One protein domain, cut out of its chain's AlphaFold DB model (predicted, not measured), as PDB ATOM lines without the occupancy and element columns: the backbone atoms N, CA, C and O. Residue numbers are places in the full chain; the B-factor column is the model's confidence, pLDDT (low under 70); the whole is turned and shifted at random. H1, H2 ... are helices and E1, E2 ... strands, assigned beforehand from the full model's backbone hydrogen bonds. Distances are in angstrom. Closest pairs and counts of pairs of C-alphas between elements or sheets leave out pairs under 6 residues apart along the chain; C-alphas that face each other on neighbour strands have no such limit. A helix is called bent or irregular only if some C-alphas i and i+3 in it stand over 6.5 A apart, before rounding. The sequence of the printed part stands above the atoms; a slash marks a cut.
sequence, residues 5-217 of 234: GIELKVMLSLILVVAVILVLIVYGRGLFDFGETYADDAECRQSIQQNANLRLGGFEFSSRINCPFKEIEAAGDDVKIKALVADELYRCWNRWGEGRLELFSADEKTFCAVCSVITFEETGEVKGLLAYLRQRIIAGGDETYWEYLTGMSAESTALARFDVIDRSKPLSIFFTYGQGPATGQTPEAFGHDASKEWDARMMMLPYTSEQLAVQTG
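AT A GLANCE: This is residues 5 to 217 of the 234 residues of an uncharacterized protein of Candidatus Woesearchaeota archaeon (UniProt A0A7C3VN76). One long, kinked helix, H1, sticks out as an arm with its residues 5 to 36 from a compact body, whose core is a twisted sheet of four strands with H2 along one face and the short helix H6 on the other. The short helices H3 and H4 pack on H2, and the small two-stranded sheet of E3 and E4 lies near the first residues of H2. The printed part has 213 residues, with six named helices and six named strands in the order H1 E1 H2 E2 E3 H3 H4 H5 E4 E5 E6 H6; the larger sheet runs E1 E2 E5 E6 and is mixed, the smaller is antiparallel, and the class is mixed, helices and strands. The whole is loose, with a radius of gyration of the C-alphas of 21.9 A, and elongated, spanning 85 by 48 by 35 A.

IN THESE COORDINATES: H1, residues 5 to 56, begins at C-alpha 5 at (-60.215, 65.009, 79.448) and measures 69.6 A. It has a kink of 45 degrees near residue 31, and it is neither bent nor irregular, but only just: C-alphas 34 and 37 are 6.0 A apart. E1 is residues 70 to 74, and H2, residues 78 to 95, measures 25.6 A and ends at C-alpha 95 at (-33.466, 22.512, 47.338). E2, residues 110 to 120, measures 29.4 A. Then come E3, residues 125 to 127, H3, residues 129 to 135, H4, residues 145 to 150, H5, residues 160 to 163, and E4, residues 164 to 166. E5, residues 171 to 179, measures 25.8 A, and E6, residues 198 to 205, measures 21.7 A. H6, residues 209 to 215, ends at C-alpha 215 at (-39.990, 6.483, 31.965).

HOW THE PARTS SIT: E1 and E6 are the edge strands of the larger sheet. E1 and E2 are parallel, with N 72 and O 117 within hydrogen-bond range at 2.9 A. E1, H2 and E2 form a strand-helix-strand unit, two parallel neighbour strands with a helix between them in the chain, and its crossover is right-handed. E2 and E5 are antiparallel, with N 113 and O 175 at 2.8 A. E5 and E6 form a hairpin, with N 176 and O 201 at 2.8 A. H2 is on this sheet at a height of 8.8 A, over E2 and E5; it runs along the strands, only just, at 28 degrees to E5 on the local plane. H6 is on the opposite face at a height of 9.1 A, over E5 and slantwise to the strands at 44 degrees to E5 on the local plane. H1 touches H2 with residues 41 to 48 alone, at a steep tilt of 66 degrees; the closest C-alphas are those of Arg 45 and Arg 95, 4.8 A apart. H4 touches H2 at a steep tilt of 43 degrees, closest at the C-alphas of Tyr 90 and Tyr 145, 6.7 A. H3 only just touches H2, with 3 pairs of C-alphas within 8 A, closest at Lys 82 and Leu 129, 5.8 A. H3 touches H5, closest at the C-alphas of Leu 129 and Asp 163, 4.7 A. E3 and E4 are antiparallel, with N 165 and O 126 at 2.8 A. Every O i to N i+4 pair is within hydrogen-bond range in H2, H3 and H4, against 41 of 48 in H1 and 1 of 3 in H6, which has 3 of 4 O i to N i+3 pairs within range; H5 is too short for an O i to N i+4 pair.

THE WHOLE: The two C-alphas farthest apart are those of Gly 5 and Thr 183, 85.1 A. Without residues 5 to 36, which stand free, the body spans 49 by 36 by 32 A. The printed part has no cut. The links H1 to E1, H2 to E2 and E5 to E6 are long. The mean pLDDT of the printed part is 86.5, and 21 residues are under 70, among them residues 180 to 189 and 191 to 196.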
ATOM      1  N   GLY A   5     -61.448  65.168  80.240       67.50
ATOM      2  CA  GLY A   5     -60.215  65.009  79.448       67.50
ATOM      3  C   GLY A   5     -59.726  63.569  79.250       67.50
ATOM      4  O   GLY A   5     -58.908  63.323  78.364       67.50
ATOM      5  N   ILE A   6     -60.180  62.624  80.079       78.81
ATOM      6  CA  ILE A   6     -59.652  61.249  80.084       78.81
ATOM      7  C   ILE A   6     -60.378  60.376  79.053       78.81
ATOM      8  O   ILE A   6     -59.726  59.602  78.359       78.81
ATOM      9  N   GLU A   7     -61.686  60.559  78.862       82.75
ATOM     10  CA  GLU A   7     -62.457  59.717  77.934       82.75
ATOM     11  C   GLU A   7     -62.090  59.951  76.462       82.75
ATOM     12  O   GLU A   7     -61.994  59.000  75.689       82.75
ATOM     13  N   LEU A   8     -61.753  61.191  76.086       88.19
ATOM     14  CA  LEU A   8     -61.343  61.510  74.715       88.19
ATOM     15  C   LEU A   8     -60.002  60.855  74.335       88.19
ATOM     16  O   LEU A   8     -59.844  60.370  73.216       88.19
ATOM     17  N   LYS A   9     -59.033  60.809  75.261       89.25
ATOM     18  CA  LYS A   9     -57.705  60.221  74.999       89.25
ATOM     19  C   LYS A   9     -57.773  58.705  74.831       89.25
ATOM     20  O   LYS A   9     -57.103  58.164  73.955       89.25
ATOM     21  N   VAL A  10     -58.594  58.037  75.642       94.56
ATOM     22  CA  VAL A  10     -58.795  56.584  75.551       94.56
ATOM     23  C   VAL A  10     -59.475  56.225  74.231       94.56
ATOM     24  O   VAL A  10     -59.007  55.329  73.531       94.56
ATOM     25  N   MET A  11     -60.513  56.971  73.838       92.62
ATOM     26  CA  MET A  11     -61.221  56.731  72.580       92.62
ATOM     27  C   MET A  11     -60.315  56.945  71.356       92.62
ATOM     28  O   MET A  11     -60.291  56.106  70.458       92.62
ATOM     29  N   LEU A  12     -59.506  58.012  71.346       94.94
ATOM     30  CA  LEU A  12     -58.549  58.277  70.265       94.94
ATOM     31  C   LEU A  12     -57.470  57.183  70.168       94.94
ATOM     32  O   LEU A  12     -57.143  56.733  69.071       94.94
ATOM     33  N   SER A  13     -56.939  56.730  71.310       96.19
ATOM     34  CA  SER A  13     -55.942  55.654  71.349       96.19
ATOM     35  C   SER A  13     -56.505  54.339  70.813       96.19
ATOM     36  O   SER A  13     -55.812  53.634  70.083       96.19
ATOM     37  N   LEU A  14     -57.755  54.009  71.150       97.00
ATOM     38  CA  LEU A  14     -58.414  52.801  70.662       97.00
ATOM     39  C   LEU A  14     -58.606  52.855  69.139       97.00
ATOM     40  O   LEU A  14     -58.287  51.890  68.447       97.00
ATOM     41  N   ILE A  15     -59.054  54.001  68.612       97.38
ATOM     42  CA  ILE A  15     -59.215  54.214  67.165       97.38
ATOM     43  C   ILE A  15     -57.874  54.043  66.438       97.38
ATOM     44  O   ILE A  15     -57.823  53.386  65.401       97.38
ATOM     45  N   LEU A  16     -56.783  54.580  66.994       98.06
ATOM     46  CA  LEU A  16     -55.453  54.455  66.397       98.06
ATOM     47  C   LEU A  16     -54.971  52.995  66.363       98.06
ATOM     48  O   LEU A  16     -54.471  52.544  65.336       98.06
ATOM     49  N   VAL A  17     -55.164  52.235  67.446       98.38
ATOM     50  CA  VAL A  17     -54.807  50.805  67.493       98.38
ATOM     51  C   VAL A  17     -55.611  50.005  66.468       98.38
ATOM     52  O   VAL A  17     -55.034  49.203  65.736       98.38
ATOM     53  N   VAL A  18     -56.918  50.256  66.355       98.12
ATOM     54  CA  VAL A  18     -57.771  49.595  65.355       98.12
ATOM     55  C   VAL A  18     -57.321  49.939  63.933       98.12
ATOM     56  O   VAL A  18     -57.238  49.045  63.092       98.12
ATOM     57  N   ALA A  19     -56.970  51.200  63.662       97.94
ATOM     58  CA  ALA A  19     -56.450  51.612  62.360       97.94
ATOM     59  C   ALA A  19     -55.125  50.908  62.020       97.94
ATOM     60  O   ALA A  19     -54.970  50.412  60.907       97.94
ATOM     61  N   VAL A  20     -54.200  50.793  62.979       98.00
ATOM     62  CA  VAL A  20     -52.930  50.069  62.785       98.00
ATOM     63  C   VAL A  20     -53.175  48.582  62.535       98.00
ATOM     64  O   VAL A  20     -52.585  48.025  61.615       98.00
ATOM     65  N   ILE A  21     -54.071  47.941  63.290       97.44
ATOM     66  CA  ILE A  21     -54.425  46.531  63.072       97.44
ATOM     67  C   ILE A  21     -55.039  46.336  61.681       97.44
ATOM     68  O   ILE A  21     -54.665  45.397  60.986       97.44
ATOM     69  N   LEU A  22     -55.930  47.229  61.234       96.94
ATOM     70  CA  LEU A  22     -56.508  47.163  59.887       96.94
ATOM     71  C   LEU A  22     -55.443  47.295  58.800       96.94
ATOM     72  O   LEU A  22     -55.450  46.517  57.848       96.94
ATOM     73  N   VAL A  23     -54.503  48.228  58.964       96.50
ATOM     74  CA  VAL A  23     -53.352  48.369  58.063       96.50
ATOM     75  C   VAL A  23     -52.539  47.071  58.060       96.50
ATOM     76  O   VAL A  23     -52.304  46.506  56.996       96.50
ATOM     77  N   LEU A  24     -52.194  46.523  59.227       95.56
ATOM     78  CA  LEU A  24     -51.448  45.266  59.321       95.56
ATOM     79  C   LEU A  24     -52.202  44.069  58.729       95.56
ATOM     80  O   LEU A  24     -51.559  43.199  58.163       95.56
ATOM     81  N   ILE A  25     -53.534  44.013  58.796       94.50
ATOM     82  CA  ILE A  25     -54.321  42.943  58.158       94.50
ATOM     83  C   ILE A  25     -54.299  43.092  56.633       94.50
ATOM     84  O   ILE A  25     -54.128  42.101  55.923       94.50
ATOM     85  N   VAL A  26     -54.463  44.316  56.121       93.06
ATOM     86  CA  VAL A  26     -54.465  44.584  54.674       93.06
ATOM     87  C   VAL A  26     -53.098  44.282  54.065       93.06
ATOM     88  O   VAL A  26     -53.027  43.588  53.055       93.06
ATOM     89  N   TYR A  27     -52.016  44.741  54.697       92.06
ATOM     90  CA  TYR A  27     -50.655  44.484  54.217       92.06
ATOM     91  C   TYR A  27     -50.143  43.088  54.588       92.06
ATOM     92  O   TYR A  27     -49.359  42.504  53.845       92.06
ATOM     93  N   GLY A  28     -50.605  42.529  55.706       89.06
ATOM     94  CA  GLY A  28     -50.193  41.214  56.191       89.06
ATOM     95  C   GLY A  28     -50.664  40.084  55.289       89.06
ATOM     96  O   GLY A  28     -49.902  39.153  55.073       89.06
ATOM     97  N   ARG A  29     -51.862  40.184  54.691       83.75
ATOM     98  CA  ARG A  29     -52.373  39.158  53.760       83.75
ATOM     99  C   ARG A  29     -51.423  38.881  52.598       83.75
ATOM    100  O   ARG A  29     -51.113  37.726  52.357       83.75
ATOM    101  N   GLY A  30     -50.895  39.926  51.960       77.69
ATOM    102  CA  GLY A  30     -49.918  39.747  50.885       77.69
ATOM    103  C   GLY A  30     -48.624  39.077  51.357       77.69
ATOM    104  O   GLY A  30     -47.997  38.369  50.587       77.69
ATOM    105  N   LEU A  31     -48.235  39.257  52.623       78.88
ATOM    106  CA  LEU A  31     -47.025  38.656  53.186       78.88
ATOM    107  C   LEU A  31     -47.204  37.166  53.531       78.88
ATOM    108  O   LEU A  31     -46.226  36.424  53.500       78.88
ATOM    109  N   PHE A  32     -48.432  36.723  53.825       77.81
ATOM    110  CA  PHE A  32     -48.721  35.318  54.131       77.81
ATOM    111  C   PHE A  32     -48.654  34.413  52.894       77.81
ATOM    112  O   PHE A  32     -48.059  33.344  52.992       77.81
ATOM    113  N   ASP A  33     -49.141  34.860  51.731       74.38
ATOM    114  CA  ASP A  33     -49.116  34.047  50.499       74.38
ATOM    115  C   ASP A  33     -47.676  33.777  50.017       74.38
ATOM    116  O   ASP A  33     -47.340  32.678  49.578       74.38
ATOM    117  N   PHE A  34     -46.774  34.755  50.171       71.88
ATOM    118  CA  PHE A  34     -45.343  34.526  49.947       71.88
ATOM    119  C   PHE A  34     -44.724  33.626  51.025       71.88
ATOM    120  O   PHE A  34     -43.725  32.970  50.762       71.88
ATOM    121  N   GLY A  35     -45.287  33.568  52.231       75.69
ATOM    122  CA  GLY A  35     -44.753  32.765  53.327       75.69
ATOM    123  C   GLY A  35     -44.802  31.260  53.059       75.69
ATOM    124  O   GLY A  35     -43.805  30.583  53.297       75.69
ATOM    125  N   GLU A  36     -45.914  30.742  52.529       79.94
ATOM    126  CA  GLU A  36     -46.122  29.291  52.374       79.94
ATOM    127  C   GLU A  36     -45.121  28.661  51.398       79.94
ATOM    128  O   GLU A  36     -44.415  27.719  51.742       79.94
ATOM    129  N   THR A  37     -44.948  29.257  50.213       76.81
ATOM    130  CA  THR A  37     -44.035  28.710  49.190       76.81
ATOM    131  C   THR A  37     -42.584  28.658  49.677       76.81
ATOM    132  O   THR A  37     -41.860  27.718  49.341       76.81
ATOM    133  N   TYR A  38     -42.152  29.666  50.443       83.06
ATOM    134  CA  TYR A  38     -40.801  29.723  51.006       83.06
ATOM    135  C   TYR A  38     -40.636  28.798  52.214       83.06
ATOM    136  O   TYR A  38     -39.553  28.242  52.392       83.06
ATOM    137  N   ALA A  39     -41.680  28.631  53.030       87.50
ATOM    138  CA  ALA A  39     -41.665  27.714  54.161       87.50
ATOM    139  C   ALA A  39     -41.490  26.265  53.688       87.50
ATOM    140  O   ALA A  39     -40.594  25.587  54.187       87.50
ATOM    141  N   ASP A  40     -42.240  25.843  52.665       88.69
ATOM    142  CA  ASP A  40     -42.133  24.493  52.094       88.69
ATOM    143  C   ASP A  40     -40.733  24.223  51.520       88.69
ATOM    144  O   ASP A  40     -40.145  23.160  51.729       88.69
ATOM    145  N   ASP A  41     -40.163  25.204  50.811       89.81
ATOM    146  CA  ASP A  41     -38.826  25.082  50.223       89.81
ATOM    147  C   ASP A  41     -37.743  25.004  51.303       89.81
ATOM    148  O   ASP A  41     -36.798  24.216  51.177       89.81
ATOM    149  N   ALA A  42     -37.884  25.791  52.371       91.19
ATOM    150  CA  ALA A  42     -36.980  25.767  53.511       91.19
ATOM    151  C   ALA A  42     -37.084  24.450  54.292       91.19
ATOM    152  O   ALA A  42     -36.048  23.875  54.633       91.19
ATOM    153  N   GLU A  43     -38.297  23.947  54.534       92.00
ATOM    154  CA  GLU A  43     -38.530  22.683  55.239       92.00
ATOM    155  C   GLU A  43     -37.968  21.500  54.449       92.00
ATOM    156  O   GLU A  43     -37.199  20.702  54.993       92.00
ATOM    157  N   CYS A  44     -38.267  21.421  53.151       93.31
ATOM    158  CA  CYS A  44     -37.732  20.367  52.294       93.31
ATOM    159  C   CYS A  44     -36.198  20.429  52.234       93.31
ATOM    160  O   CYS A  44     -35.530  19.417  52.453       93.31
ATOM    161  N   ARG A  45     -35.604  21.616  52.039       93.75
ATOM    162  CA  ARG A  45     -34.139  21.773  52.056       93.75
ATOM    163  C   ARG A  45     -33.538  21.346  53.397       93.75
ATOM    164  O   ARG A  45     -32.510  20.671  53.421       93.75
ATOM    165  N   GLN A  46     -34.166  21.720  54.509       93.38
ATOM    166  CA  GLN A  46     -33.728  21.325  55.844       93.38
ATOM    167  C   GLN A  46     -33.815  19.804  56.034       93.38
ATOM    168  O   GLN A  46     -32.889  19.212  56.588       93.38
ATOM    169  N   SER A  47     -34.882  19.167  55.548       92.31
ATOM    170  CA  SER A  47     -35.052  17.710  55.572       92.31
ATOM    171  C   SER A  47     -33.959  17.000  54.760       92.31
ATOM    172  O   SER A  47     -33.299  16.095  55.277       92.31
ATOM    173  N   ILE A  48     -33.679  17.476  53.542       92.31
ATOM    174  CA  ILE A  48     -32.605  16.968  52.671       92.31
ATOM    175  C   ILE A  48     -31.236  17.110  53.356       92.31
ATOM    176  O   ILE A  48     -30.465  16.153  53.413       92.31
ATOM    177  N   GLN A  49     -30.936  18.280  53.929       92.19
ATOM    178  CA  GLN A  49     -29.674  18.522  54.639       92.19
ATOM    179  C   GLN A  49     -29.524  17.650  55.886       92.19
ATOM    180  O   GLN A  49     -28.441  17.135  56.154       92.19
ATOM    181  N   GLN A  50     -30.596  17.470  56.661       90.81
ATOM    182  CA  GLN A  50     -30.582  16.567  57.810       90.81
ATOM    183  C   GLN A  50     -30.318  15.130  57.373       90.81
ATOM    184  O   GLN A  50     -29.494  14.463  57.996       90.81
ATOM    185  N   ASN A  51     -30.954  14.679  56.289       88.44
ATOM    186  CA  ASN A  51     -30.713  13.350  55.739       88.44
ATOM    187  C   ASN A  51     -29.245  13.172  55.309       88.44
ATOM    188  O   ASN A  51     -28.598  12.212  55.727       88.44
ATOM    189  N   ALA A  52     -28.688  14.145  54.580       88.69
ATOM    190  CA  ALA A  52     -27.278  14.145  54.178       88.69
ATOM    191  C   ALA A  52     -26.323  14.086  55.388       88.69
ATOM    192  O   ALA A  52     -25.376  13.303  55.416       88.69
ATOM    193  N   ASN A  53     -26.587  14.883  56.429       89.06
ATOM    194  CA  ASN A  53     -25.744  14.933  57.626       89.06
ATOM    195  C   ASN A  53     -25.822  13.650  58.469       89.06
ATOM    196  O   ASN A  53     -24.812  13.217  59.021       89.06
ATOM    197  N   LEU A  54     -27.004  13.036  58.587       87.62
ATOM    198  CA  LEU A  54     -27.182  11.780  59.327       87.62
ATOM    199  C   LEU A  54     -26.448  10.619  58.658       87.62
ATOM    200  O   LEU A  54     -25.859   9.779  59.344       87.62
ATOM    201  N   ARG A  55     -26.419  10.620  57.326       82.56
ATOM    202  CA  ARG A  55     -25.677   9.648  56.533       82.56
ATOM    203  C   ARG A  55     -24.171   9.723  56.783       82.56
ATOM    204  O   ARG A  55     -23.545   8.681  56.959       82.56
ATOM    205  N   LEU A  56     -23.592  10.923  56.892       84.12
ATOM    206  CA  LEU A  56     -22.179  11.078  57.283       84.12
ATOM    207  C   LEU A  56     -21.877  10.440  58.655       84.12
ATOM    208  O   LEU A  56     -20.738  10.069  58.928       84.12
ATOM    209  N   GLY A  57     -22.894  10.278  59.507       85.56
ATOM    210  CA  GLY A  57     -22.819   9.569  60.786       85.56
ATOM    211  C   GLY A  57     -23.044   8.051  60.716       85.56
ATOM    212  O   GLY A  57     -23.036   7.411  61.766       85.56
ATOM    213  N   GLY A  58     -23.253   7.472  59.528       84.25
ATOM    214  CA  GLY A  58     -23.497   6.038  59.327       84.25
ATOM    215  C   GLY A  58     -24.935   5.579  59.598       84.25
ATOM    216  O   GLY A  58     -25.160   4.385  59.786       84.25
ATOM    217  N   PHE A  59     -25.905   6.499  59.648       80.75
ATOM    218  CA  PHE A  59     -27.320   6.164  59.819       80.75
ATOM    219  C   PHE A  59     -28.072   6.247  58.486       80.75
ATOM    220  O   PHE A  59     -28.070   7.289  57.835       80.75
ATOM    221  N   GLU A  60     -28.770   5.175  58.115       71.44
ATOM    222  CA  GLU A  60     -29.624   5.129  56.925       71.44
ATOM    223  C   GLU A  60     -31.070   5.484  57.299       71.44
ATOM    224  O   GLU A  60     -31.789   4.703  57.923       71.44
ATOM    225  N   PHE A  61     -31.505   6.692  56.933       65.31
ATOM    226  CA  PHE A  61     -32.892   7.141  57.081       65.31
ATOM    227  C   PHE A  61     -33.475   7.549  55.726       65.31
ATOM    228  O   PHE A  61     -33.966   8.663  55.570       65.31
ATOM    229  N   SER A  62     -33.474   6.640  54.747       60.66
ATOM    230  CA  SER A  62     -34.038   6.934  53.419       60.66
ATOM    231  C   SER A  62     -35.506   7.394  53.485       60.66
ATOM    232  O   SER A  62     -35.943   8.200  52.679       60.66
ATOM    233  N   SER A  63     -36.278   6.994  54.499       61.06
ATOM    234  CA  SER A  63     -37.723   7.253  54.583       61.06
ATOM    235  C   SER A  63     -38.166   8.649  55.058       61.06
ATOM    236  O   SER A  63     -39.364   8.845  55.266       61.06
ATOM    237  N   ARG A  64     -37.265   9.624  55.262       70.81
ATOM    238  CA  ARG A  64     -37.620  10.905  55.921       70.81
ATOM    239  C   ARG A  64     -37.500  12.170  55.081       70.81
ATOM    240  O   ARG A  64     -37.771  13.245  55.619       70.81
ATOM    241  N   ILE A  65     -37.125  12.077  53.805       87.19
ATOM    242  CA  ILE A  65     -37.120  13.264  52.945       87.19
ATOM    243  C   ILE A  65     -38.575  13.667  52.661       87.19
ATOM    244  O   ILE A  65     -39.248  13.060  51.828       87.19
ATOM    245  N   ASN A  66     -39.062  14.678  53.384       87.50
ATOM    246  CA  ASN A  66     -40.397  15.241  53.205       87.50
ATOM    247  C   ASN A  66     -40.321  16.400  52.212       87.50
ATOM    248  O   ASN A  66     -40.125  17.555  52.586       87.50
ATOM    249  N   CYS A  67     -40.423  16.064  50.934       90.69
ATOM    250  CA  CYS A  67     -40.353  17.024  49.844       90.69
ATOM    251  C   CYS A  67     -41.510  16.750  48.885       90.69
ATOM    252  O   CYS A  67     -41.336  15.999  47.921       90.69
ATOM    253  N   PRO A  68     -42.715  17.278  49.148       91.00
ATOM    254  CA  PRO A  68     -43.801  17.186  48.182       91.00
ATOM    255  C   PRO A  68     -43.417  17.928  46.893       91.00
ATOM    256  O   PRO A  68     -42.693  18.929  46.925       91.00
ATOM    257  N   PHE A  69     -43.874  17.417  45.750       92.69
ATOM    258  CA  PHE A  69     -43.764  18.150  44.491       92.69
ATOM    259  C   PHE A  69     -44.858  19.222  44.422       92.69
ATOM    260  O   PHE A  69     -45.890  19.110  45.084       92.69
ATOM    261  N   LYS A  70     -44.630  20.266  43.623       93.44
ATOM    262  CA  LYS A  70     -45.593  21.357  43.423       93.44
ATOM    263  C   LYS A  70     -46.357  21.177  42.117       93.44
ATOM    264  O   LYS A  70     -45.744  20.956  41.078       93.44
ATOM    265  N   GLU A  71     -47.674  21.313  42.157       93.88
ATOM    266  CA  GLU A  71     -48.500  21.440  40.955       93.88
ATOM    267  C   GLU A  71     -48.705  22.925  40.664       93.88
ATOM    268  O   GLU A  71     -49.102  23.686  41.547       93.88
ATOM    269  N   ILE A  72     -48.366  23.354  39.450       95.31
ATOM    270  CA  ILE A  72     -48.390  24.765  39.067       95.31
ATOM    271  C   ILE A  72     -49.215  24.913  37.798       95.31
ATOM    272  O   ILE A  72     -48.833  24.416  36.740       95.31
ATOM    273  N   GLU A  73     -50.311  25.656  37.891       96.88
ATOM    274  CA  GLU A  73     -51.068  26.101  36.725       96.88
ATOM    275  C   GLU A  73     -50.433  27.385  36.181       96.88
ATOM    276  O   GLU A  73     -50.367  28.418  36.852       96.88
ATOM    277  N   ALA A  74     -49.904  27.310  34.964       96.94
ATOM    278  CA  ALA A  74     -49.188  28.392  34.315       96.94
ATOM    279  C   ALA A  74     -50.052  29.074  33.252       96.94
ATOM    280  O   ALA A  74     -50.520  28.456  32.290       96.94
ATOM    281  N   ALA A  75     -50.177  30.390  33.399       96.62
ATOM    282  CA  ALA A  75     -50.901  31.265  32.493       96.62
ATOM    283  C   ALA A  75     -50.042  32.472  32.089       96.62
ATOM    284  O   ALA A  75     -49.220  32.971  32.866       96.62
ATOM    285  N   GLY A  76     -50.277  32.991  30.884       96.12
ATOM    286  CA  GLY A  76     -49.654  34.215  30.384       96.12
ATOM    287  C   GLY A  76     -48.685  34.013  29.221       96.12
ATOM    288  O   GLY A  76     -48.616  32.954  28.604       96.12
ATOM    289  N   ASP A  77     -47.961  35.087  28.904       97.44
ATOM    290  CA  ASP A  77     -47.072  35.156  27.745       97.44
ATOM    291  C   ASP A  77     -45.791  34.312  27.889       97.44
ATOM    292  O   ASP A  77     -45.375  33.922  28.981       97.44
ATOM    293  N   ASP A  78     -45.120  34.082  26.759       97.81
ATOM    294  CA  ASP A  78     -43.857  33.344  26.660       97.81
ATOM    295  C   ASP A  78     -42.776  33.822  27.640       97.81
ATOM    296  O   ASP A  78     -41.935  33.030  28.071       97.81
ATOM    297  N   VAL A  79     -42.740  35.116  27.978       97.69
ATOM    298  CA  VAL A  79     -41.729  35.663  28.894       97.69
ATOM    299  C   VAL A  79     -42.026  35.222  30.321       97.69
ATOM    300  O   VAL A  79     -41.099  34.810  31.022       97.69
ATOM    301  N   LYS A  80     -43.297  35.256  30.736       97.25
ATOM    302  CA  LYS A  80     -43.738  34.749  32.041       97.25
ATOM    303  C   LYS A  80     -43.542  33.245  32.164       97.25
ATOM    304  O   LYS A  80     -43.031  32.800  33.185       97.25
ATOM    305  N   ILE A  81     -43.869  32.477  31.121       98.00
ATOM    306  CA  ILE A  81     -43.659  31.022  31.126       98.00
ATOM    307  C   ILE A  81     -42.171  30.682  31.266       98.00
ATOM    308  O   ILE A  81     -41.806  29.850  32.093       98.00
ATOM    309  N   LYS A  82     -41.288  31.361  30.521       98.06
ATOM    310  CA  LYS A  82     -39.837  31.152  30.655       98.06
ATOM    311  C   LYS A  82     -39.307  31.546  32.031       98.06
ATOM    312  O   LYS A  82     -38.464  30.829  32.559       98.06
ATOM    313  N   ALA A  83     -39.804  32.645  32.604       97.75
ATOM    314  CA  ALA A  83     -39.454  33.061  33.961       97.75
ATOM    315  C   ALA A  83     -39.840  31.991  34.989       97.75
ATOM    316  O   ALA A  83     -38.998  31.559  35.768       97.75
ATOM    317  N   LEU A  84     -41.082  31.502  34.914       97.19
ATOM    318  CA  LEU A  84     -41.595  30.460  35.796       97.19
ATOM    319  C   LEU A  84     -40.747  29.183  35.722       97.19
ATOM    320  O   LEU A  84     -40.317  28.669  36.749       97.19
ATOM    321  N   VAL A  85     -40.476  28.685  34.512       97.38
ATOM    322  CA  VAL A  85     -39.669  27.467  34.327       97.38
ATOM    323  C   VAL A  85     -38.237  27.665  34.836       97.38
ATOM    324  O   VAL A  85     -37.689  26.771  35.478       97.38
ATOM    325  N   ALA A  86     -37.631  28.833  34.592       97.31
ATOM    326  CA  ALA A  86     -36.296  29.158  35.089       97.31
ATOM    327  C   ALA A  86     -36.234  29.189  36.626       97.31
ATOM    328  O   ALA A  86     -35.321  28.607  37.217       97.31
ATOM    329  N   ASP A  87     -37.220  29.818  37.269       96.62
ATOM    330  CA  ASP A  87     -37.327  29.883  38.729       96.62
ATOM    331  C   ASP A  87     -37.506  28.501  39.352       96.62
ATOM    332  O   ASP A  87     -36.867  28.189  40.359       96.62
ATOM    333  N   GLU A  88     -38.323  27.643  38.746       96.75
ATOM    334  CA  GLU A  88     -38.551  26.292  39.253       96.75
ATOM    335  C   GLU A  88     -37.332  25.374  39.062       96.75
ATOM    336  O   GLU A  88     -37.009  24.596  39.964       96.75
ATOM    337  N   LEU A  89     -36.581  25.516  37.961       96.38
ATOM    338  CA  LEU A  89     -35.279  24.854  37.796       96.38
ATOM    339  C   LEU A  89     -34.296  25.281  38.894       96.38
ATOM    340  O   LEU A  89     -33.693  24.429  39.550       96.38
ATOM    341  N   TYR A  90     -34.161  26.594  39.114       96.00
ATOM    342  CA  TYR A  90     -33.296  27.164  40.148       96.00
ATOM    343  C   TYR A  90     -33.663  26.648  41.543       96.00
ATOM    344  O   TYR A  90     -32.802  26.151  42.276       96.00
ATOM    345  N   ARG A  91     -34.950  26.735  41.901       95.44
ATOM    346  CA  ARG A  91     -35.457  26.298  43.205       95.44
ATOM    347  C   ARG A  91     -35.208  24.824  43.422       95.44
ATOM    348  O   ARG A  91     -34.710  24.472  44.486       95.44
ATOM    349  N   CYS A  92     -35.503  23.987  42.428       95.69
ATOM    350  CA  CYS A  92     -35.264  22.556  42.523       95.69
ATOM    351  C   CYS A  92     -33.782  22.260  42.788       95.69
ATOM    352  O   CYS A  92     -33.458  21.620  43.787       95.69
ATOM    353  N   TRP A  93     -32.877  22.811  41.974       95.31
ATOM    354  CA  TRP A  93     -31.437  22.605  42.142       95.31
ATOM    355  C   TRP A  93     -30.927  23.052  43.522       95.31
ATOM    356  O   TRP A  93     -30.207  22.315  44.199       95.31
ATOM    357  N   ASN A  94     -31.368  24.225  43.987       94.69
ATOM    358  CA  ASN A  94     -31.039  24.759  45.312       94.69
ATOM    359  C   ASN A  94     -31.594  23.887  46.456       94.69
ATOM    360  O   ASN A  94     -30.908  23.660  47.456       94.69
ATOM    361  N   ARG A  95     -32.824  23.365  46.320       94.25
ATOM    362  CA  ARG A  95     -33.466  22.512  47.338       94.25
ATOM    363  C   ARG A  95     -32.660  21.238  47.579       94.25
ATOM    364  O   ARG A  95     -32.445  20.860  48.728       94.25
ATOM    365  N   TRP A  96     -32.140  20.651  46.502       93.12
ATOM    366  CA  TRP A  96     -31.312  19.442  46.519       93.12
ATOM    367  C   TRP A  96     -29.823  19.707  46.784       93.12
ATOM    368  O   TRP A  96     -28.984  18.823  46.614       93.12
ATOM    369  N   GLY A  97     -29.478  20.913  47.244       93.06
ATOM    370  CA  GLY A  97     -28.121  21.253  47.663       93.06
ATOM    371  C   GLY A  97     -27.117  21.304  46.516       93.06
ATOM    372  O   GLY A  97     -25.942  21.014  46.734       93.06
ATOM    373  N   GLU A  98     -27.577  21.650  45.310       92.31
ATOM    374  CA  GLU A  98     -26.728  21.922  44.143       92.31
ATOM    375  C   GLU A  98     -25.815  20.736  43.771       92.31
ATOM    376  O   GLU A  98     -24.672  20.917  43.350       92.31
ATOM    377  N   GLY A  99     -26.272  19.505  44.024       88.00
ATOM    378  CA  GLY A  99     -25.483  18.296  43.776       88.00
ATOM    379  C   GLY A  99     -24.288  18.091  44.711       88.00
ATOM    380  O   GLY A  99     -23.447  17.230  44.463       88.00
ATOM    381  N   ARG A 100     -24.180  18.877  45.786       88.25
ATOM    382  CA  ARG A 100     -23.069  18.794  46.751       88.25
ATOM    383  C   ARG A 100     -23.353  17.870  47.930       88.25
ATOM    384  O   ARG A 100     -22.440  17.596  48.702       88.25
ATOM    385  N   LEU A 101     -24.601  17.443  48.103       88.44
ATOM    386  CA  LEU A 101     -25.016  16.598  49.215       88.44
ATOM    387  C   LEU A 101     -24.919  15.121  48.829       88.44
ATOM    388  O   LEU A 101     -25.426  14.712  47.789       88.44
ATOM    389  N   GLU A 102     -24.321  14.317  49.703       85.12
ATOM    390  CA  GLU A 102     -24.356  12.860  49.596       85.12
ATOM    391  C   GLU A 102     -25.674  12.350  50.174       85.12
ATOM    392  O   GLU A 102     -25.833  12.227  51.389       85.12
ATOM    393  N   LEU A 103     -26.649  12.108  49.306       81.00
ATOM    394  CA  LEU A 103     -28.018  11.836  49.739       81.00
ATOM    395  C   LEU A 103     -28.372  10.341  49.813       81.00
ATOM    396  O   LEU A 103     -29.222   9.984  50.625       81.00
ATOM    397  N   PHE A 104     -27.706   9.481  49.028       77.50
ATOM    398  CA  PHE A 104     -28.164   8.110  48.713       77.50
ATOM    399  C   PHE A 104     -27.050   7.074  48.776       77.50
ATOM    400  O   PHE A 104     -25.894   7.388  48.480       77.50
ATOM    401  N   SER A 105     -27.337   5.898  49.344       72.69
ATOM    402  CA  SER A 105     -26.348   4.865  49.722       72.69
ATOM    403  C   SER A 105     -25.755   4.187  48.493       72.69
ATOM    404  O   SER A 105     -26.311   4.268  47.411       72.69
ATOM    405  N   ALA A 106     -24.561   3.596  48.614       70.19
ATOM    406  CA  ALA A 106     -23.843   3.049  47.454       70.19
ATOM    407  C   ALA A 106     -24.581   1.888  46.752       70.19
ATOM    408  O   ALA A 106     -24.220   1.498  45.647       70.19
ATOM    409  N   ASP A 107     -25.593   1.314  47.398       73.94
ATOM    410  CA  ASP A 107     -26.505   0.316  46.847       73.94
ATOM    411  C   ASP A 107     -27.668   0.922  46.036       73.94
ATOM    412  O   ASP A 107     -28.219   0.239  45.169       73.94
ATOM    413  N   GLU A 108     -28.004   2.199  46.247       71.00
ATOM    414  CA  GLU A 108     -29.007   2.934  45.472       71.00
ATOM    415  C   GLU A 108     -28.372   3.454  44.171       71.00
ATOM    416  O   GLU A 108     -27.499   4.323  44.185       71.00
ATOM    417  N   LYS A 109     -28.792   2.924  43.014       76.38
ATOM    418  CA  LYS A 109     -28.151   3.275  41.733       76.38
ATOM    419  C   LYS A 109     -28.609   4.637  41.217       76.38
ATOM    420  O   LYS A 109     -27.761   5.430  40.808       76.38
ATOM    421  N   THR A 110     -29.920   4.908  41.243       84.56
ATOM    422  CA  THR A 110     -30.505   6.170  40.764       84.56
ATOM    423  C   THR A 110     -31.671   6.634  41.636       84.56
ATOM    424  O   THR A 110     -32.743   6.029  41.668       84.56
ATOM    425  N   PHE A 111     -31.487   7.775  42.285       86.56
ATOM    426  CA  PHE A 111     -32.528   8.522  42.970       86.56
ATOM    427  C   PHE A 111     -33.149   9.574  42.057       86.56
ATOM    428  O   PHE A 111     -32.437  10.260  41.318       86.56
ATOM    429  N   CYS A 112     -34.456   9.778  42.189       88.81
ATOM    430  CA  CYS A 112     -35.167  10.842  41.502       88.81
ATOM    431  C   CYS A 112     -36.154  11.561  42.410       88.81
ATOM    432  O   CYS A 112     -36.812  10.952  43.249       88.81
ATOM    433  N   ALA A 113     -36.322  12.856  42.177       91.75
ATOM    434  CA  ALA A 113     -37.345  13.653  42.822       91.75
ATOM    435  C   ALA A 113     -37.993  14.616  41.837       91.75
ATOM    436  O   ALA A 113     -37.324  15.409  41.176       91.75
ATOM    437  N   VAL A 114     -39.317  14.586  41.781       93.31
ATOM    438  CA  VAL A 114     -40.114  15.573  41.061       93.31
ATOM    439  C   VAL A 114     -40.164  16.835  41.911       93.31
ATOM    440  O   VAL A 114     -40.549  16.796  43.077       93.31
ATOM    441  N   CYS A 115     -39.749  17.967  41.361       94.50
ATOM    442  CA  CYS A 115     -39.813  19.241  42.070       94.50
ATOM    443  C   CYS A 115     -41.122  19.961  41.790       94.50
ATOM    444  O   CYS A 115     -41.789  20.417  42.724       94.50
ATOM    445  N   SER A 116     -41.505  20.021  40.518       95.62
ATOM    446  CA  SER A 116     -42.770  20.604  40.100       95.62
ATOM    447  C   SER A 116     -43.302  19.982  38.816       95.62
ATOM    448  O   SER A 116     -42.547  19.467  37.988       95.62
ATOM    449  N   VAL A 117     -44.624  20.033  38.677       95.44
ATOM    450  CA  VAL A 117     -45.381  19.679  37.479       95.44
ATOM    451  C   VAL A 117     -46.146  20.924  37.056       95.44
ATOM    452  O   VAL A 117     -46.999  21.418  37.788       95.44
ATOM    453  N   ILE A 118     -45.809  21.444  35.883       96.69
ATOM    454  CA  ILE A 118     -46.377  22.670  35.335       96.69
ATOM    455  C   ILE A 118     -47.402  22.293  34.267       96.69
ATOM    456  O   ILE A 118     -47.062  21.654  33.270       96.69
ATOM    457  N   THR A 119     -48.653  22.691  34.460       97.06
ATOM    458  CA  THR A 119     -49.723  22.596  33.460       97.06
ATOM    459  C   THR A 119     -49.944  23.967  32.833       97.06
ATOM    460  O   THR A 119     -49.717  24.990  33.470       97.06
ATOM    461  N   PHE A 120     -50.350  24.019  31.565       97.44
ATOM    462  CA  PHE A 120     -50.512  25.282  30.843       97.44
ATOM    463  C   PHE A 120     -51.977  25.494  30.468       97.44
ATOM    464  O   PHE A 120     -52.601  24.597  29.900       97.44
ATOM    465  N   GLU A 121     -52.517  26.682  30.751       97.31
ATOM    466  CA  GLU A 121     -53.897  27.031  30.370       97.31
ATOM    467  C   GLU A 121     -54.069  27.121  28.849       97.31
ATOM    468  O   GLU A 121     -55.111  26.777  28.288       97.31
ATOM    469  N   GLU A 122     -53.028  27.591  28.169       96.56
ATOM    470  CA  GLU A 122     -53.028  27.797  26.733       96.56
ATOM    471  C   GLU A 122     -52.093  26.807  26.033       96.56
ATOM    472  O   GLU A 122     -50.961  26.580  26.455       96.56
ATOM    473  N   THR A 123     -52.516  26.288  24.881       97.38
ATOM    474  CA  THR A 123     -51.682  25.414  24.046       97.38
ATOM    475  C   THR A 123     -50.769  26.232  23.127       97.38
ATOM    476  O   THR A 123     -51.040  27.395  22.826       97.38
ATOM    477  N   GLY A 124     -49.638  25.666  22.707       96.88
ATOM    478  CA  GLY A 124     -48.662  26.343  21.845       96.88
ATOM    479  C   GLY A 124     -47.222  25.955  22.164       96.88
ATOM    480  O   GLY A 124     -46.979  25.114  23.023       96.88
ATOM    481  N   GLU A 125     -46.270  26.583  21.478       97.69
ATOM    482  CA  GLU A 125     -44.837  26.395  21.719       97.69
ATOM    483  C   GLU A 125     -44.236  27.669  22.311       97.69
ATOM    484  O   GLU A 125     -44.399  28.742  21.733       97.69
ATOM    485  N   VAL A 126     -43.476  27.544  23.399       97.44
ATOM    486  CA  VAL A 126     -42.657  28.641  23.937       97.44
ATOM    487  C   VAL A 126     -41.206  28.393  23.556       97.44
ATOM    488  O   VAL A 126     -40.639  27.365  23.921       97.44
ATOM    489  N   LYS A 127     -40.595  29.325  22.818       97.56
ATOM    490  CA  LYS A 127     -39.227  29.188  22.281       97.56
ATOM    491  C   LYS A 127     -38.221  30.091  22.995       97.56
ATOM    492  O   LYS A 127     -38.573  31.125  23.585       97.56
ATOM    493  N   GLY A 128     -36.941  29.748  22.881       96.44
ATOM    494  CA  GLY A 128     -35.847  30.550  23.416       96.44
ATOM    495  C   GLY A 128     -35.707  30.437  24.932       96.44
ATOM    496  O   GLY A 128     -35.350  31.432  25.570       96.44
ATOM    497  N   LEU A 129     -36.047  29.288  25.527       96.38
ATOM    498  CA  LEU A 129     -35.821  29.064  26.958       96.38
ATOM    499  C   LEU A 129     -34.323  29.069  27.285       96.38
ATOM    500  O   LEU A 129     -33.923  29.714  28.249       96.38
ATOM    501  N   LEU A 130     -33.469  28.442  26.469       94.00
ATOM    502  CA  LEU A 130     -32.026  28.412  26.742       94.00
ATOM    503  C   LEU A 130     -31.415  29.808  26.666       94.00
ATOM    504  O   LEU A 130     -30.593  30.181  27.500       94.00
ATOM    505  N   ALA A 131     -31.838  30.593  25.673       95.19
ATOM    506  CA  ALA A 131     -31.428  31.986  25.555       95.19
ATOM    507  C   ALA A 131     -31.855  32.794  26.789       95.19
ATOM    508  O   ALA A 131     -31.077  33.602  27.289       95.19
ATOM    509  N   TYR A 132     -33.059  32.538  27.311       96.69
ATOM    510  CA  TYR A 132     -33.542  33.168  28.536       96.69
ATOM    511  C   TYR A 132     -32.667  32.802  29.744       96.69
ATOM    512  O   TYR A 132     -32.191  33.706  30.431       96.69
ATOM    513  N   LEU A 133     -32.384  31.511  29.956       95.25
ATOM    514  CA  LEU A 133     -31.547  31.035  31.066       95.25
ATOM    515  C   LEU A 133     -30.132  31.640  31.040       95.25
ATOM    516  O   LEU A 133     -29.575  31.928  32.094       95.25
ATOM    517  N   ARG A 134     -29.564  31.868  29.848       94.50
ATOM    518  CA  ARG A 134     -28.219  32.452  29.659       94.50
ATOM    519  C   ARG A 134     -28.143  33.963  29.826       94.50
ATOM    520  O   ARG A 134     -27.050  34.497  29.948       94.50
ATOM    521  N   GLN A 135     -29.266  34.668  29.729       96.00
ATOM    522  CA  GLN A 135     -29.285  36.136  29.736       96.00
ATOM    523  C   GLN A 135     -29.832  36.712  31.038       96.00
ATOM    524  O   GLN A 135     -29.606  37.884  31.340       96.00
ATOM    525  N   ARG A 136     -30.612  35.930  31.785       97.62
ATOM    526  CA  ARG A 136     -31.274  36.402  32.996       97.62
ATOM    527  C   ARG A 136     -30.442  36.089  34.226       97.62
ATOM    528  O   ARG A 136     -30.160  34.929  34.498       97.62
ATOM    529  N   ILE A 137     -30.088  37.153  34.942       97.12
ATOM    530  CA  ILE A 137     -29.433  37.115  36.250       97.12
ATOM    531  C   ILE A 137     -30.466  36.691  37.295       97.12
ATOM    532  O   ILE A 137     -31.596  37.191  37.281       97.12
ATOM    533  N   ILE A 138     -30.076  35.779  38.181       96.62
ATOM    534  CA  ILE A 138     -30.913  35.317  39.292       96.62
ATOM    535  C   ILE A 138     -31.153  36.485  40.253       96.62
ATOM    536  O   ILE A 138     -30.250  37.266  40.560       96.62
ATOM    537  N   ALA A 139     -32.382  36.621  40.751       94.75
ATOM    538  CA  ALA A 139     -32.716  37.686  41.687       94.75
ATOM    539  C   ALA A 139     -31.826  37.628  42.945       94.75
ATOM    540  O   ALA A 139     -31.837  36.648  43.683       94.75
ATOM    541  N   GLY A 140     -31.075  38.705  43.199       93.19
ATOM    542  CA  GLY A 140     -30.178  38.815  44.354       93.19
ATOM    543  C   GLY A 140     -28.777  38.216  44.164       93.19
ATOM    544  O   GLY A 140     -27.991  38.281  45.106       93.19
ATOM    545  N   GLY A 141     -28.461  37.676  42.983       93.81
ATOM    546  CA  GLY A 141     -27.132  37.168  42.625       93.81
ATOM    547  C   GLY A 141     -26.437  37.992  41.537       93.81
ATOM    548  O   GLY A 141     -26.946  39.023  41.086       93.81
ATOM    549  N   ASP A 142     -25.263  37.526  41.121       96.19
ATOM    550  CA  ASP A 142     -24.459  38.054  40.009       96.19
ATOM    551  C   ASP A 142     -24.311  37.064  38.841       96.19
ATOM    552  O   ASP A 142     -23.797  37.430  37.785       96.19
ATOM    553  N   GLU A 143     -24.821  35.845  39.001       95.06
ATOM    554  CA  GLU A 143     -24.827  34.788  37.994       95.06
ATOM    555  C   GLU A 143     -26.186  34.651  37.291       95.06
ATOM    556  O   GLU A 143     -27.253  35.009  37.810       95.06
ATOM    557  N   THR A 144     -26.152  34.113  36.079       96.50
ATOM    558  CA  THR A 144     -27.347  33.743  35.318       96.50
ATOM    559  C   THR A 144     -27.902  32.388  35.752       96.50
ATOM    560  O   THR A 144     -27.184  31.564  36.317       96.50
ATOM    561  N   TYR A 145     -29.173  32.103  35.437       95.69
ATOM    562  CA  TYR A 145     -29.749  30.770  35.691       95.69
ATOM    563  C   TYR A 145     -28.901  29.658  35.066       95.69
ATOM    564  O   TYR A 145     -28.716  28.601  35.663       95.69
ATOM    565  N   TRP A 146     -28.377  29.890  33.862       93.38
ATOM    566  CA  TRP A 146     -27.521  28.932  33.172       93.38
ATOM    567  C   TRP A 146     -26.224  28.646  33.931       93.38
ATOM    568  O   TRP A 146     -25.882  27.477  34.125       93.38
ATOM    569  N   GLU A 147     -25.512  29.694  34.346       91.94
ATOM    570  CA  GLU A 147     -24.249  29.567  35.080       91.94
ATOM    571  C   GLU A 147     -24.465  28.814  36.393       91.94
ATOM    572  O   GLU A 147     -23.751  27.848  36.656       91.94
ATOM    573  N   TYR A 148     -25.522  29.152  37.134       93.38
ATOM    574  CA  TYR A 148     -25.861  28.481  38.388       93.38
ATOM    575  C   TYR A 148     -26.216  26.999  38.208       93.38
ATOM    576  O   TYR A 148     -25.734  26.132  38.936       93.38
ATOM    577  N   LEU A 149     -27.074  26.686  37.228       92.25
ATOM    578  CA  LEU A 149     -27.571  25.324  37.017       92.25
ATOM    579  C   LEU A 149     -26.515  24.397  36.418       92.25
ATOM    580  O   LEU A 149     -26.594  23.189  36.609       92.25
ATOM    581  N   THR A 150     -25.566  24.922  35.643       88.12
ATOM    582  CA  THR A 150     -24.606  24.088  34.903       88.12
ATOM    583  C   THR A 150     -23.181  24.173  35.427       88.12
ATOM    584  O   THR A 150     -22.380  23.300  35.103       88.12
ATOM    585  N   GLY A 151     -22.836  25.218  36.181       86.56
ATOM    586  CA  GLY A 151     -21.450  25.547  36.515       86.56
ATOM    587  C   GLY A 151     -20.594  25.921  35.295       86.56
ATOM    588  O   GLY A 151     -19.376  26.036  35.416       86.56
ATOM    589  N   MET A 152     -21.201  26.079  34.111       81.06
ATOM    590  CA  MET A 152     -20.519  26.363  32.849       81.06
ATOM    591  C   MET A 152     -20.874  27.752  32.323       81.06
ATOM    592  O   MET A 152     -21.991  28.241  32.486       81.06
ATOM    593  N   SER A 153     -19.941  28.352  31.580       76.69
ATOM    594  CA  SER A 153     -20.230  29.544  30.783       76.69
ATOM    595  C   SER A 153     -21.172  29.222  29.607       76.69
ATOM    596  O   SER A 153     -21.398  28.064  29.238       76.69
ATOM    597  N   ALA A 154     -21.761  30.259  29.011       72.94
ATOM    598  CA  ALA A 154     -22.892  30.178  28.079       72.94
ATOM    599  C   ALA A 154     -22.657  29.443  26.730       72.94
ATOM    600  O   ALA A 154     -23.581  29.377  25.918       72.94
ATOM    601  N   GLU A 155     -21.470  28.892  26.454       71.25
ATOM    602  CA  GLU A 155     -21.090  28.414  25.109       71.25
ATOM    603  C   GLU A 155     -21.519  26.974  24.751       71.25
ATOM    604  O   GLU A 155     -21.403  26.574  23.593       71.25
ATOM    605  N   SER A 156     -22.055  26.174  25.681       70.75
ATOM    606  CA  SER A 156     -22.421  24.778  25.369       70.75
ATOM    607  C   SER A 156     -23.714  24.656  24.541       70.75
ATOM    608  O   SER A 156     -24.743  25.257  24.851       70.75
ATOM    609  N   THR A 157     -23.697  23.833  23.489       70.06
ATOM    610  CA  THR A 157     -24.840  23.580  22.584       70.06
ATOM    611  C   THR A 157     -25.631  22.311  22.913       70.06
ATOM    612  O   THR A 157     -26.642  22.047  22.263       70.06
ATOM    613  N   ALA A 158     -25.222  21.542  23.929       69.00
ATOM    614  CA  ALA A 158     -25.757  20.204  24.212       69.00
ATOM    615  C   ALA A 158     -27.265  20.166  24.543       69.00
ATOM    616  O   ALA A 158     -27.890  19.118  24.431       69.00
ATOM    617  N   LEU A 159     -27.873  21.307  24.885       77.88
ATOM    618  CA  LEU A 159     -29.225  21.376  25.444       77.88
ATOM    619  C   LEU A 159     -30.308  21.891  24.486       77.88
ATOM    620  O   LEU A 159     -31.400  22.219  24.940       77.88
ATOM    621  N   ALA A 160     -30.055  21.930  23.171       81.50
ATOM    622  CA  ALA A 160     -30.952  22.529  22.167       81.50
ATOM    623  C   ALA A 160     -32.428  22.072  22.236       81.50
ATOM    624  O   ALA A 160     -33.321  22.830  21.865       81.50
ATOM    625  N   ARG A 161     -32.704  20.858  22.730       81.38
ATOM    626  CA  ARG A 161     -34.069  20.323  22.886       81.38
ATOM    627  C   ARG A 161     -34.883  21.010  23.982       81.38
ATOM    628  O   ARG A 161     -36.099  21.058  23.864       81.38
ATOM    629  N   PHE A 162     -34.233  21.593  24.987       85.94
ATOM    630  CA  PHE A 162     -34.909  22.379  26.021       85.94
ATOM    631  C   PHE A 162     -35.244  23.797  25.579       85.94
ATOM    632  O   PHE A 162     -35.869  24.533  26.333       85.94
ATOM    633  N   ASP A 163     -34.847  24.210  24.372       93.94
ATOM    634  CA  ASP A 163     -35.143  25.564  23.914       93.94
ATOM    635  C   ASP A 163     -36.627  25.777  23.592       93.94
ATOM    636  O   ASP A 163     -37.081  26.922  23.557       93.94
ATOM    637  N   VAL A 164     -37.378  24.687  23.386       96.06
ATOM    638  CA  VAL A 164     -38.804  24.706  23.054       96.06
ATOM    639  C   VAL A 164     -39.609  23.961  24.117       96.06
ATOM    640  O   VAL A 164     -39.377  22.780  24.363       96.06
ATOM    641  N   ILE A 165     -40.588  24.640  24.711       95.94
ATOM    642  CA  ILE A 165     -41.576  24.051  25.621       95.94
ATOM    643  C   ILE A 165     -42.881  23.840  24.845       95.94
ATOM    644  O   ILE A 165     -43.458  24.800  24.332       95.94
ATOM    645  N   ASP A 166     -43.356  22.597  24.783       97.00
ATOM    646  CA  ASP A 166     -44.666  22.230  24.232       97.00
ATOM    647  C   ASP A 166     -45.744  22.376  25.319       97.00
ATOM    648  O   ASP A 166     -45.877  21.514  26.187       97.00
ATOM    649  N   ARG A 167     -46.531  23.460  25.264       97.19
ATOM    650  CA  ARG A 167     -47.599  23.745  26.237       97.19
ATOM    651  C   ARG A 167     -48.825  22.838  26.086       97.19
ATOM    652  O   ARG A 167     -49.763  22.948  26.866       97.19
ATOM    653  N   SER A 168     -48.870  21.961  25.078       97.19
ATOM    654  CA  SER A 168     -49.965  20.983  24.957       97.19
ATOM    655  C   SER A 168     -49.856  19.825  25.956       97.19
ATOM    656  O   SER A 168     -50.779  19.016  26.062       97.19
ATOM    657  N   LYS A 169     -48.734  19.734  26.678       95.94
ATOM    658  CA  LYS A 169     -48.433  18.686  27.652       95.94
ATOM    659  C   LYS A 169     -47.994  19.305  28.978       95.94
ATOM    660  O   LYS A 169     -47.441  20.405  28.976       95.94
ATOM    661  N   PRO A 170     -48.196  18.601  30.102       95.94
ATOM    662  CA  PRO A 170     -47.569  18.989  31.354       95.94
ATOM    663  C   PRO A 170     -46.046  18.947  31.212       95.94
ATOM    664  O   PRO A 170     -45.497  18.066  30.546       95.94
ATOM    665  N   LEU A 171     -45.373  19.893  31.855       95.81
ATOM    666  CA  LEU A 171     -43.923  19.969  31.941       95.81
ATOM    667  C   LEU A 171     -43.494  19.644  33.368       95.81
ATOM    668  O   LEU A 171     -43.769  20.403  34.293       95.81
ATOM    669  N   SER A 172     -42.779  18.543  33.540       95.19
ATOM    670  CA  SER A 172     -42.214  18.160  34.826       95.19
ATOM    671  C   SER A 172     -40.758  18.581  34.942       95.19
ATOM    672  O   SER A 172     -39.950  18.299  34.053       95.19
ATOM    673  N   ILE A 173     -40.421  19.208  36.066       95.50
ATOM    674  CA  ILE A 173     -39.055  19.536  36.474       95.50
ATOM    675  C   ILE A 173     -38.650  18.544  37.556       95.50
ATOM    676  O   ILE A 173     -39.316  18.429  38.590       95.50
ATOM    677  N   PHE A 174     -37.556  17.825  37.329       91.12
ATOM    678  CA  PHE A 174     -37.108  16.773  38.231       91.12
ATOM    679  C   PHE A 174     -35.596  16.798  38.422       91.12
ATOM    680  O   PHE A 174     -34.828  17.183  37.539       91.12
ATOM    681  N   PHE A 175     -35.208  16.377  39.615       92.56
ATOM    682  CA  PHE A 175     -33.844  16.177  40.050       92.56
ATOM    683  C   PHE A 175     -33.529  14.686  40.021       92.56
ATOM    684  O   PHE A 175     -34.365  13.867  40.407       92.56
ATOM    685  N   THR A 176     -32.322  14.329  39.602       89.69
ATOM    686  CA  THR A 176     -31.819  12.957  39.666       89.69
ATOM    687  C   THR A 176     -30.420  12.921  40.237       89.69
ATOM    688  O   THR A 176     -29.618  13.808  39.955       89.69
ATOM    689  N   TYR A 177     -30.114  11.877  40.991       87.19
ATOM    690  CA  TYR A 177     -28.814  11.666  41.611       87.19
ATOM    691  C   TYR A 177     -28.464  10.186  41.530       87.19
ATOM    692  O   TYR A 177     -29.239   9.355  41.990       87.19
ATOM    693  N   GLY A 178     -27.325   9.827  40.945       83.88
ATOM    694  CA  GLY A 178     -26.977   8.417  40.761       83.88
ATOM    695  C   GLY A 178     -25.484   8.165  40.630       83.88
ATOM    696  O   GLY A 178     -24.712   9.099  40.393       83.88
ATOM    697  N   GLN A 179     -25.084   6.903  40.820       74.38
ATOM    698  CA  GLN A 179     -23.692   6.477  40.671       74.38
ATOM    699  C   GLN A 179     -23.317   6.261  39.207       74.38
ATOM    700  O   GLN A 179     -24.028   5.606  38.442       74.38
ATOM    701  N   GLY A 180     -22.113   6.714  38.869       66.25
ATOM    702  CA  GLY A 180     -21.451   6.422  37.607       66.25
ATOM    703  C   GLY A 180     -21.648   7.493  36.531       66.25
ATOM    704  O   GLY A 180     -22.570   8.308  36.589       66.25
ATOM    705  N   PRO A 181     -20.774   7.501  35.506       56.81
ATOM    706  CA  PRO A 181     -20.969   8.340  34.336       56.81
ATOM    707  C   PRO A 181     -22.217   7.812  33.653       56.81
ATOM    708  O   PRO A 181     -22.119   6.743  33.061       56.81
ATOM    709  N   ALA A 182     -23.363   8.490  33.808       51.59
ATOM    710  CA  ALA A 182     -24.670   8.045  33.321       51.59
ATOM    711  C   ALA A 182     -24.515   7.145  32.089       51.59
ATOM    712  O   ALA A 182     -24.224   7.619  30.987       51.59
ATOM    713  N   THR A 183     -24.591   5.824  32.290       38.91
ATOM    714  CA  THR A 183     -24.212   4.855  31.248       38.91
ATOM    715  C   THR A 183     -25.210   4.843  30.089       38.91
ATOM    716  O   THR A 183     -25.018   4.131  29.108       38.91
ATOM    717  N   GLY A 184     -26.243   5.681  30.156       44.44
ATOM    718  CA  GLY A 184     -26.924   6.233  29.001       44.44
ATOM    719  C   GLY A 184     -26.678   7.734  28.959       44.44
ATOM    720  O   GLY A 184     -27.031   8.452  29.891       44.44
ATOM    721  N   GLN A 185     -26.101   8.208  27.860       43.31
ATOM    722  CA  GLN A 185     -26.189   9.599  27.446       43.31
ATOM    723  C   GLN A 185     -27.673   9.996  27.431       43.31
ATOM    724  O   GLN A 185     -28.360   9.802  26.432       43.31
ATOM    725  N   THR A 186     -28.194  10.552  28.516       53.12
ATOM    726  CA  THR A 186     -29.210  11.586  28.385       53.12
ATOM    727  C   THR A 186     -28.406  12.873  28.228       53.12
ATOM    728  O   THR A 186     -27.975  13.449  29.225       53.12
ATOM    729  N   PRO A 187     -28.094  13.326  26.995       52.88
ATOM    730  CA  PRO A 187     -27.358  14.576  26.767       52.88
ATOM    731  C   PRO A 187     -28.140  15.826  27.222       52.88
ATOM    732  O   PRO A 187     -27.782  16.946  26.883       52.88
ATOM    733  N   GLU A 188     -29.217  15.634  27.977       65.75
ATOM    734  CA  GLU A 188     -30.316  16.548  28.231       65.75
ATOM    735  C   GLU A 188     -30.460  16.731  29.745       65.75
ATOM    736  O   GLU A 188     -31.483  16.400  30.329       65.75
ATOM    737  N   ALA A 189     -29.416  17.221  30.407       67.50
ATOM    738  CA  ALA A 189     -29.467  17.528  31.830       67.50
ATOM    739  C   ALA A 189     -28.643  18.778  32.165       67.50
ATOM    740  O   ALA A 189     -27.622  19.046  31.528       67.50
ATOM    741  N   PHE A 190     -29.088  19.533  33.169       72.75
ATOM    742  CA  PHE A 190     -28.286  20.558  33.842       72.75
ATOM    743  C   PHE A 190     -27.642  19.956  35.095       72.75
ATOM    744  O   PHE A 190     -28.143  18.960  35.600       72.75
ATOM    745  N   GLY A 191     -26.582  20.571  35.613       65.25
ATOM    746  CA  GLY A 191     -25.834  20.075  36.767       65.25
ATOM    747  C   GLY A 191     -24.938  18.908  36.370       65.25
ATOM    748  O   GLY A 191     -25.416  17.837  36.019       65.25
ATOM    749  N   HIS A 192     -23.626  19.125  36.354       65.56
ATOM    750  CA  HIS A 192     -22.669  18.036  36.206       65.56
ATOM    751  C   HIS A 192     -21.423  18.342  37.024       65.56
ATOM    752  O   HIS A 192     -20.787  19.378  36.824       65.56
ATOM    753  N   ASP A 193     -21.050  17.419  37.905       65.00
ATOM    754  CA  ASP A 193     -19.722  17.398  38.510       65.00
ATOM    755  C   ASP A 193     -19.012  16.119  38.064       65.00
ATOM    756  O   ASP A 193     -19.015  15.100  38.752       65.00
ATOM    757  N   ALA A 194     -18.387  16.188  36.885       56.88
ATOM    758  CA  ALA A 194     -17.637  15.088  36.271       56.88
ATOM    759  C   ALA A 194     -16.559  14.480  37.183       56.88
ATOM    760  O   ALA A 194     -16.025  13.412  36.882       56.88
ATOM    761  N   SER A 195     -16.170  15.196  38.244       52.81
ATOM    762  CA  SER A 195     -15.102  14.785  39.147       52.81
ATOM    763  C   SER A 195     -15.558  13.826  40.247       52.81
ATOM    764  O   SER A 195     -14.708  13.262  40.940       52.81
ATOM    765  N   LYS A 196     -16.870  13.617  40.409       64.94
ATOM    766  CA  LYS A 196     -17.431  12.804  41.490       64.94
ATOM    767  C   LYS A 196     -17.975  11.472  40.987       64.94
ATOM    768  O   LYS A 196     -18.446  11.337  39.866       64.94
ATOM    769  N   GLU A 197     -17.915  10.477  41.870       71.50
ATOM    770  CA  GLU A 197     -18.521   9.151  41.679       71.50
ATOM    771  C   GLU A 197     -20.050   9.229  41.509       71.50
ATOM    772  O   GLU A 197     -20.659   8.364  40.878       71.50
ATOM    773  N   TRP A 198     -20.643  10.301  42.036       74.75
ATOM    774  CA  TRP A 198     -22.061  10.607  41.979       74.75
ATOM    775  C   TRP A 198     -22.320  11.844  41.132       74.75
ATOM    776  O   TRP A 198     -21.641  12.858  41.297       74.75
ATOM    777  N   ASP A 199     -23.338  11.768  40.278       83.44
ATOM    778  CA  ASP A 199     -23.714  12.860  39.389       83.44
ATOM    779  C   ASP A 199     -25.146  13.317  39.676       83.44
ATOM    780  O   ASP A 199     -26.095  12.528  39.650       83.44
ATOM    781  N   ALA A 200     -25.282  14.605  39.972       88.00
ATOM    782  CA  ALA A 200     -26.542  15.249  40.298       88.00
ATOM    783  C   ALA A 200     -26.999  16.081  39.106       88.00
ATOM    784  O   ALA A 200     -26.249  16.924  38.622       88.00
ATOM    785  N   ARG A 201     -28.234  15.866  38.665       89.31
ATOM    786  CA  ARG A 201     -28.756  16.422  37.422       89.31
ATOM    787  C   ARG A 201     -30.159  16.976  37.590       89.31
ATOM    788  O   ARG A 201     -30.962  16.459  38.357       89.31
ATOM    789  N   MET A 202     -30.459  17.991  36.800       91.38
ATOM    790  CA  MET A 202     -31.788  18.544  36.590       91.38
ATOM    791  C   MET A 202     -32.238  18.215  35.181       91.38
ATOM    792  O   MET A 202     -31.478  18.423  34.234       91.38
ATOM    793  N   MET A 203     -33.475  17.773  35.010       89.75
ATOM    794  CA  MET A 203     -34.042  17.650  33.672       89.75
ATOM    795  C   MET A 203     -35.498  18.102  33.621       89.75
ATOM    796  O   MET A 203     -36.161  18.332  34.636       89.75
ATOM    797  N   MET A 204     -35.959  18.296  32.390       92.88
ATOM    798  CA  MET A 204     -37.297  18.753  32.059       92.88
ATOM    799  C   MET A 204     -37.932  17.739  31.122       92.88
ATOM    800  O   MET A 204     -37.389  17.476  30.053       92.88
ATOM    801  N   LEU A 205     -39.072  17.168  31.491       91.69
ATOM    802  CA  LEU A 205     -39.735  16.168  30.658       91.69
ATOM    803  C   LEU A 205     -41.211  16.513  30.449       91.69
ATOM    804  O   LEU A 205     -41.872  16.941  31.396       91.69
ATOM    805  N   PRO A 206     -41.757  16.304  29.239       92.38
ATOM    806  CA  PRO A 206     -43.160  16.564  28.930       92.38
ATOM    807  C   PRO A 206     -44.058  15.409  29.415       92.38
ATOM    808  O   PRO A 206     -44.797  14.812  28.627       92.38
ATOM    809  N   TYR A 207     -43.921  15.038  30.688       87.69
ATOM    810  CA  TYR A 207     -44.564  13.883  31.312       87.69
ATOM    811  C   TYR A 207     -45.356  14.294  32.552       87.69
ATOM    812  O   TYR A 207     -45.004  15.262  33.228       87.69
ATOM    813  N   THR A 208     -46.404  13.534  32.871       83.88
ATOM    814  CA  THR A 208     -47.065  13.589  34.184       83.88
ATOM    815  C   THR A 208     -46.191  12.938  35.260       83.88
ATOM    816  O   THR A 208     -45.286  12.161  34.949       83.88
ATOM    817  N   SER A 209     -46.496  13.190  36.535       74.06
ATOM    818  CA  SER A 209     -45.846  12.514  37.670       74.06
ATOM    819  C   SER A 209     -45.926  10.982  37.574       74.06
ATOM    820  O   SER A 209     -44.947  10.286  37.836       74.06
ATOM    821  N   GLU A 210     -47.057  10.450  37.112       78.81
ATOM    822  CA  GLU A 210     -47.282   9.013  36.896       78.81
ATOM    823  C   GLU A 210     -46.394   8.444  35.779       78.81
ATOM    824  O   GLU A 210     -45.843   7.350  35.900       78.81
ATOM    825  N   GLN A 211     -46.242   9.194  34.684       84.31
ATOM    826  CA  GLN A 211     -45.413   8.794  33.550       84.31
ATOM    827  C   GLN A 211     -43.926   8.829  33.897       84.31
ATOM    828  O   GLN A 211     -43.184   7.977  33.408       84.31
ATOM    829  N   LEU A 212     -43.493   9.768  34.746       78.69
ATOM    830  CA  LEU A 212     -42.098   9.851  35.175       78.69
ATOM    831  C   LEU A 212     -41.644   8.540  35.801       78.69
ATOM    832  O   LEU A 212     -40.676   7.974  35.314       78.69
ATOM    833  N   ALA A 213     -42.389   7.997  36.769       73.81
ATOM    834  CA  ALA A 213     -42.012   6.758  37.452       73.81
ATOM    835  C   ALA A 213     -41.731   5.586  36.491       73.81
ATOM    836  O   ALA A 213     -40.854   4.767  36.748       73.81
ATOM    837  N   VAL A 214     -42.440   5.526  35.359       78.38
ATOM    838  CA  VAL A 214     -42.259   4.478  34.344       78.38
ATOM    839  C   VAL A 214     -41.106   4.794  33.383       78.38
ATOM    840  O   VAL A 214     -40.423   3.881  32.924       78.38
ATOM    841  N   GLN A 215     -40.901   6.068  33.040       81.38
ATOM    842  CA  GLN A 215     -39.990   6.483  31.965       81.38
ATOM    843  C   GLN A 215     -38.568   6.789  32.440       81.38
ATOM    844  O   GLN A 215     -37.624   6.647  31.665       81.38
ATOM    845  N   THR A 216     -38.392   7.232  33.685       76.06
ATOM    846  CA  THR A 216     -37.102   7.754  34.159       76.06
ATOM    847  C   THR A 216     -36.149   6.670  34.657       76.06
ATOM    848  O   THR A 216     -34.979   6.964  34.882       76.06
ATOM    849  N   GLY A 217     -36.614   5.421  34.807       78.38
ATOM    850  CA  GLY A 217     -35.784   4.305  35.277       78.38
ATOM    851  C   GLY A 217     -35.230   4.510  36.690       78.38
ATOM    852  O   GLY A 217     -34.159   4.002  37.001       78.38
TER     853      GLY A 217